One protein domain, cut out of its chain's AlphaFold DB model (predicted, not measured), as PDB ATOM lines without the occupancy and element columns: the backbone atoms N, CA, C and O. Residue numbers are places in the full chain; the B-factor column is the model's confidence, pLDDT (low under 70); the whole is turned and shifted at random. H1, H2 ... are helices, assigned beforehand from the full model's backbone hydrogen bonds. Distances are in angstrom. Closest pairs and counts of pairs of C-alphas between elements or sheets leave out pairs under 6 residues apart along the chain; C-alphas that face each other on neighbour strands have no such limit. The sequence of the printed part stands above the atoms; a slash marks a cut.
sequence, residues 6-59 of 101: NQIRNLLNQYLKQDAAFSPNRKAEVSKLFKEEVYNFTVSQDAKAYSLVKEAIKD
ATOM      1  N   ASN A   6      10.721  11.441  26.126       74.31
ATOM      2  CA  ASN A   6      11.883  11.492  25.239       74.31
ATOM      3  C   ASN A   6      12.028  12.849  24.533       74.31
ATOM      4  O   ASN A   6      13.151  13.287  24.289       74.31
ATOM      5  N   GLN A   7      10.924  13.551  24.255       75.12
ATOM      6  CA  GLN A   7      10.964  14.892  23.660       75.12
ATOM      7  C   GLN A   7      11.538  15.917  24.646       75.12
ATOM      8  O   GLN A   7      12.407  16.698  24.268       75.12
ATOM      9  N   ILE A   8      11.140  15.857  25.921       74.81
ATOM     10  CA  ILE A   8      11.651  16.757  26.971       74.81
ATOM     11  C   ILE A   8      13.160  16.556  27.174       74.81
ATOM     12  O   ILE A   8      13.921  17.523  27.224       74.81
ATOM     13  N   ARG A   9      13.623  15.297  27.211       70.75
ATOM     14  CA  ARG A   9      15.053  14.964  27.341       70.75
ATOM     15  C   ARG A   9      15.892  15.500  26.181       70.75
ATOM     16  O   ARG A   9      16.985  16.018  26.404       70.75
ATOM     17  N   ASN A  10      15.393  15.390  24.951       77.75
ATOM     18  CA  ASN A  10      16.118  15.855  23.770       77.75
ATOM     19  C   ASN A  10      16.231  17.383  23.724       77.75
ATOM     20  O   ASN A  10      17.316  17.896  23.448       77.75
ATOM     21  N   LEU A  11      15.154  18.099  24.066       78.62
ATOM     22  CA  LEU A  11      15.157  19.561  24.159       78.62
ATOM     23  C   LEU A  11      16.129  20.056  25.239       78.62
ATOM     24  O   LEU A  11      16.917  20.970  24.998       78.62
ATOM     25  N   LEU A  12      16.154  19.398  26.401       70.19
ATOM     26  CA  LEU A  12      17.083  19.735  27.480       70.19
ATOM     27  C   LEU A  12      18.547  19.507  27.082       70.19
ATOM     28  O   LEU A  12      19.401  20.355  27.334       70.19
ATOM     29  N   ASN A  13      18.850  18.385  26.422       76.81
ATOM     30  CA  ASN A  13      20.203  18.107  25.935       76.81
ATOM     31  C   ASN A  13      20.679  19.158  24.926       76.81
ATOM     32  O   ASN A  13      21.871  19.459  24.872       76.81
ATOM     33  N   GLN A  14      19.769  19.713  24.125       77.94
ATOM     34  CA  GLN A  14      20.080  20.790  23.191       77.94
ATOM     35  C   GLN A  14      20.378  22.104  23.927       77.94
ATOM     36  O   GLN A  14      21.371  22.757  23.617       77.94
ATOM     37  N   TYR A  15      19.596  22.426  24.960       74.62
ATOM     38  CA  TYR A  15      19.794  23.605  25.804       74.62
ATOM     39  C   TYR A  15      21.107  23.547  26.613       74.62
ATOM     40  O   TYR A  15      21.923  24.465  26.562       74.62
ATOM     41  N   LEU A  16      21.405  22.419  27.271       72.06
ATOM     42  CA  LEU A  16      22.651  22.238  28.038       72.06
ATOM     43  C   LEU A  16      23.913  22.268  27.159       72.06
ATOM     44  O   LEU A  16      24.988  22.654  27.624       72.06
ATOM     45  N   LYS A  17      23.806  21.855  25.889       69.31
ATOM     46  CA  LYS A  17      24.888  21.989  24.899       69.31
ATOM     47  C   LYS A  17      25.132  23.445  24.499       69.31
ATOM     48  O   LYS A  17      26.254  23.764  24.123       69.31
ATOM     49  N   GLN A  18      24.123  24.307  24.596       66.69
ATOM     50  CA  GLN A  18      24.232  25.732  24.299       66.69
ATOM     51  C   GLN A  18      24.879  26.502  25.467       66.69
ATOM     52  O   GLN A  18      25.817  27.263  25.246       66.69
ATOM     53  N   ASP A  19      24.489  26.208  26.712       55.81
ATOM     54  CA  ASP A  19      25.096  26.799  27.924       55.81
ATOM     55  C   ASP A  19      26.519  26.281  28.218       55.81
ATOM     56  O   ASP A  19      27.302  26.890  28.956       55.81
ATOM     57  N   ALA A  20      26.901  25.158  27.603       54.38
ATOM     58  CA  ALA A  20      28.221  24.552  27.721       54.38
ATOM     59  C   ALA A  20      29.394  25.431  27.280       54.38
ATOM     60  O   ALA A  20      30.529  25.129  27.654       54.38
ATOM     61  N   ALA A  21      29.125  26.470  26.493       56.50
ATOM     62  CA  ALA A  21      30.121  27.425  26.039       56.50
ATOM     63  C   ALA A  21      30.530  28.441  27.128       56.50
ATOM     64  O   ALA A  21      31.511  29.151  26.925       56.50
ATOM     65  N   PHE A  22      29.824  28.514  28.273       55.91
ATOM     66  CA  PHE A  22      29.951  29.653  29.197       55.91
ATOM     67  C   PHE A  22      30.523  29.368  30.601       55.91
ATOM     68  O   PHE A  22      31.034  30.297  31.221       55.91
ATOM     69  N   SER A  23      30.497  28.140  31.147       54.16
ATOM     70  CA  SER A  23      31.256  27.793  32.376       54.16
ATOM     71  C   SER A  23      31.154  26.297  32.745       54.16
ATOM     72  O   SER A  23      30.040  25.771  32.817       54.16
ATOM     73  N   PRO A  24      32.260  25.594  33.063       57.78
ATOM     74  CA  PRO A  24      32.234  24.165  33.396       57.78
ATOM     75  C   PRO A  24      31.654  23.847  34.787       57.78
ATOM     76  O   PRO A  24      31.133  22.751  34.980       57.78
ATOM     77  N   ASN A  25      31.678  24.791  35.738       57.84
ATOM     78  CA  ASN A  25      31.273  24.526  37.128       57.84
ATOM     79  C   ASN A  25      29.741  24.533  37.322       57.84
ATOM     80  O   ASN A  25      29.205  23.747  38.097       57.84
ATOM     81  N   ARG A  26      29.007  25.334  36.529       59.41
ATOM     82  CA  ARG A  26      27.529  25.358  36.542       59.41
ATOM     83  C   ARG A  26      26.895  24.114  35.913       59.41
ATOM     84  O   ARG A  26      25.797  23.736  36.305       59.41
ATOM     85  N   LYS A  27      27.584  23.421  34.996       57.19
ATOM     86  CA  LYS A  27      27.077  22.170  34.399       57.19
ATOM     87  C   LYS A  27      26.825  21.080  35.437       57.19
ATOM     88  O   LYS A  27      25.818  20.390  35.347       57.19
ATOM     89  N   ALA A  28      27.731  20.915  36.401       60.53
ATOM     90  CA  ALA A  28      27.618  19.874  37.420       60.53
ATOM     91  C   ALA A  28      26.453  20.142  38.383       60.53
ATOM     92  O   ALA A  28      25.698  19.226  38.703       60.53
ATOM     93  N   GLU A  29      26.265  21.397  38.787       60.69
ATOM     94  CA  GLU A  29      25.207  21.809  39.713       60.69
ATOM     95  C   GLU A  29      23.817  21.759  39.059       60.69
ATOM     96  O   GLU A  29      22.907  21.121  39.589       60.69
ATOM     97  N   VAL A  30      23.688  22.282  37.833       60.84
ATOM     98  CA  VAL A  30      22.454  22.192  37.034       60.84
ATOM     99  C   VAL A  30      22.126  20.731  36.703       60.84
ATOM    100  O   VAL A  30      20.977  20.321  36.811       60.84
ATOM    101  N   SER A  31      23.120  19.894  36.384       61.44
ATOM    102  CA  SER A  31      22.876  18.472  36.100       61.44
ATOM    103  C   SER A  31      22.381  17.673  37.311       61.44
ATOM    104  O   SER A  31      21.609  16.736  37.128       61.44
ATOM    105  N   LYS A  32      22.790  18.028  38.538       63.97
ATOM    106  CA  LYS A  32      22.328  17.368  39.770       63.97
ATOM    107  C   LYS A  32      20.897  17.768  40.120       63.97
ATOM    108  O   LYS A  32      20.071  16.879  40.298       63.97
ATOM    109  N   LEU A  33      20.607  19.070  40.120       60.31
ATOM    110  CA  LEU A  33      19.267  19.606  40.386       60.31
ATOM    111  C   LEU A  33      18.245  19.075  39.369       60.31
ATOM    112  O   LEU A  33      17.196  18.563  39.747       60.31
ATOM    113  N   PHE A  34      18.594  19.059  38.079       58.34
ATOM    114  CA  PHE A  34      17.717  18.492  37.052       58.34
ATOM    115  C   PHE A  34      17.628  16.969  37.105       58.34
ATOM    116  O   PHE A  34      16.590  16.419  36.752       58.34
ATOM    117  N   LYS A  35      18.673  16.251  37.534       61.34
ATOM    118  CA  LYS A  35      18.563  14.801  37.733       61.34
ATOM    119  C   LYS A  35      17.556  14.491  38.834       61.34
ATOM    120  O   LYS A  35      16.788  13.560  38.651       61.34
ATOM    121  N   GLU A  36      17.513  15.274  39.909       60.59
ATOM    122  CA  GLU A  36      16.485  15.149  40.948       60.59
ATOM    123  C   GLU A  36      15.095  15.547  40.446       60.59
ATOM    124  O   GLU A  36      14.158  14.775  40.629       60.59
ATOM    125  N   GLU A  37      14.941  16.679  39.754       59.75
ATOM    126  CA  GLU A  37      13.638  17.119  39.232       59.75
ATOM    127  C   GLU A  37      13.084  16.179  38.152       59.75
ATOM    128  O   GLU A  37      11.925  15.769  38.215       59.75
ATOM    129  N   VAL A  38      13.917  15.754  37.199       59.62
ATOM    130  CA  VAL A  38      13.537  14.782  36.166       59.62
ATOM    131  C   VAL A  38      13.297  13.413  36.793       59.62
ATOM    132  O   VAL A  38      12.335  12.759  36.413       59.62
ATOM    133  N   TYR A  39      14.091  12.972  37.774       56.78
ATOM    134  CA  TYR A  39      13.838  11.713  38.488       56.78
ATOM    135  C   TYR A  39      12.498  11.749  39.235       56.78
ATOM    136  O   TYR A  39      11.694  10.822  39.109       56.78
ATOM    137  N   ASN A  40      12.220  12.851  39.934       58.66
ATOM    138  CA  ASN A  40      10.963  13.088  40.639       58.66
ATOM    139  C   ASN A  40       9.759  13.194  39.697       58.66
ATOM    140  O   ASN A  40       8.678  12.757  40.075       58.66
ATOM    141  N   PHE A  41       9.945  13.701  38.477       59.06
ATOM    142  CA  PHE A  41       8.915  13.730  37.438       59.06
ATOM    143  C   PHE A  41       8.752  12.379  36.713       59.06
ATOM    144  O   PHE A  41       7.659  12.036  36.275       59.06
ATOM    145  N   THR A  42       9.823  11.583  36.586       61.62
ATOM    146  CA  THR A  42       9.803  10.290  35.872       61.62
ATOM    147  C   THR A  42       9.229   9.134  36.679       61.62
ATOM    148  O   THR A  42       8.723   8.187  36.079       61.62
ATOM    149  N   VAL A  43       9.321   9.179  38.010       66.69
ATOM    150  CA  VAL A  43       8.816   8.119  38.888       66.69
ATOM    151  C   VAL A  43       7.624   8.667  39.657       66.69
ATOM    152  O   VAL A  43       7.781   9.585  40.463       66.69
ATOM    153  N   SER A  44       6.439   8.095  39.422       81.38
ATOM    154  CA  SER A  44       5.245   8.450  40.191       81.38
ATOM    155  C   SER A  44       5.482   8.213  41.685       81.38
ATOM    156  O   SER A  44       6.264   7.342  42.080       81.38
ATOM    157  N   GLN A  45       4.803   8.984  42.534       78.25
ATOM    158  CA  GLN A  45       4.875   8.781  43.983       78.25
ATOM    159  C   GLN A  45       4.476   7.343  44.360       78.25
ATOM    160  O   GLN A  45       5.158   6.719  45.171       78.25
ATOM    161  N   ASP A  46       3.480   6.778  43.672       79.44
ATOM    162  CA  ASP A  46       3.036   5.393  43.854       79.44
ATOM    163  C   ASP A  46       4.130   4.370  43.524       79.44
ATOM    164  O   ASP A  46       4.323   3.407  44.262       79.44
ATOM    165  N   ALA A  47       4.903   4.581  42.452       81.50
ATOM    166  CA  ALA A  47       5.998   3.683  42.086       81.50
ATOM    167  C   ALA A  47       7.152   3.729  43.105       81.50
ATOM    168  O   ALA A  47       7.777   2.700  43.388       81.50
ATOM    169  N   LYS A  48       7.413   4.903  43.698       83.19
ATOM    170  CA  LYS A  48       8.375   5.040  44.803       83.19
ATOM    171  C   LYS A  48       7.882   4.314  46.053       83.19
ATOM    172  O   LYS A  48       8.641   3.538  46.631       83.19
ATOM    173  N   ALA A  49       6.618   4.513  46.427       84.38
ATOM    174  CA  ALA A  49       6.003   3.841  47.568       84.38
ATOM    175  C   ALA A  49       6.012   2.314  47.394       84.38
ATOM    176  O   ALA A  49       6.435   1.594  48.295       84.38
ATOM    177  N   TYR A  50       5.646   1.821  46.208       88.81
ATOM    178  CA  TYR A  50       5.683   0.396  45.888       88.81
ATOM    179  C   TYR A  50       7.090  -0.192  46.025       88.81
ATOM    180  O   TYR A  50       7.256  -1.260  46.609       88.81
ATOM    181  N   SER A  51       8.111   0.500  45.512       86.94
ATOM    182  CA  SER A  51       9.498   0.022  45.574       86.94
ATOM    183  C   SER A  51      10.004  -0.067  47.014       86.94
ATOM    184  O   SER A  51      10.592  -1.080  47.383       86.94
ATOM    185  N   LEU A  52       9.699   0.940  47.836       88.62
ATOM    186  CA  LEU A  52      10.056   0.969  49.254       88.62
ATOM    187  C   LEU A  52       9.349  -0.141  50.048       88.62
ATOM    188  O   LEU A  52       9.982  -0.848  50.826       88.62
ATOM    189  N   VAL A  53       8.049  -0.348  49.811       90.38
ATOM    190  CA  VAL A  53       7.287  -1.437  50.443       90.38
ATOM    191  C   VAL A  53       7.803  -2.804  49.990       90.38
ATOM    192  O   VAL A  53       7.941  -3.710  50.806       90.38
ATOM    193  N   LYS A  54       8.133  -2.965  48.706       91.75
ATOM    194  CA  LYS A  54       8.685  -4.211  48.160       91.75
ATOM    195  C   LYS A  54      10.039  -4.559  48.771       91.75
ATOM    196  O   LYS A  54      10.305  -5.735  48.986       91.75
ATOM    197  N   GLU A  55      10.891  -3.567  49.006       90.25
ATOM    198  CA  GLU A  55      12.171  -3.756  49.687       90.25
ATOM    199  C   GLU A  55      11.954  -4.163  51.145       90.25
ATOM    200  O   GLU A  55      12.437  -5.214  51.547       90.25
ATOM    201  N   ALA A  56      11.094  -3.445  51.873       87.75
ATOM    202  CA  ALA A  56      10.745  -3.802  53.245       87.75
ATOM    203  C   ALA A  56      10.188  -5.233  53.359       87.75
ATOM    204  O   ALA A  56      10.578  -5.964  54.259       87.75
ATOM    205  N   ILE A  57       9.321  -5.668  52.432       89.12
ATOM    206  CA  ILE A  57       8.759  -7.033  52.413       89.12
ATOM    207  C   ILE A  57       9.839  -8.106  52.220       89.12
ATOM    208  O   ILE A  57       9.684  -9.199  52.754       89.12
ATOM    209  N   LYS A  58      10.915  -7.830  51.473       87.19
ATOM    210  CA  LYS A  58      11.999  -8.807  51.268       87.19
ATOM    211  C   LYS A  58      12.795  -9.084  52.537       87.19
ATOM    212  O   LYS A  58      13.313 -10.184  52.680       87.19
ATOM    213  N   ASP A  59      12.889  -8.096  53.418       86.88
ATOM    214  CA  ASP A  59      13.628  -8.211  54.674       86.88
ATOM    215  C   ASP A  59      12.793  -8.872  55.783       86.88
ATOM    216  O   ASP A  59      13.305  -9.163  56.866       86.88
TER     217      ASP A  59
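What this domain is: This is residues 6 to 59 of the 101 residues of the protein "FlgM domain-containing protein" of Firmicutes bacterium HGW-Firmicutes-8 (UniProt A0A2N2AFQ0). H1 and H2 run side by side, opposite ways, as a loose U closed by residues 20 to 23, and H3 goes on from the far end of H2 as an arm, with residues 49 to 59 sticking out. The printed part has 54 residues with three named helices, H1, H2 and H3 along the chain, and no named strand: all helix. It is extended, with a radius of gyration of the C-alphas of 15.9 A and spans of 48 by 25 by 13 A.

Where its parts are: H1, residues 6 to 19, begins at C-alpha 6 (11.883, 11.492, 25.239) and is 20.4 A long. H2, residues 24 to 42, is 26.5 A long. H3, residues 45 to 58, is 20.3 A long and ends at C-alpha 58 (11.999, -8.807, 51.268).

How they stand to each other: H1 and H2 are close but not clearly touching; their closest C-alphas, of Leu 16 and Lys 27, are 7.7 A apart. They run opposite ways at a shallow tilt of 14 degrees. H3 is apart from H1 and H2. Every O i to N i+4 pair is within hydrogen-bond range in H1 and H3, and 13 of 15 in H2.

The domain as a whole: The farthest C-alphas, of Ala 21 and Asp 59, are 48.6 A apart. The printed part has no cut, and both links are tight. Residues 17 to 43 have pLDDT under 70.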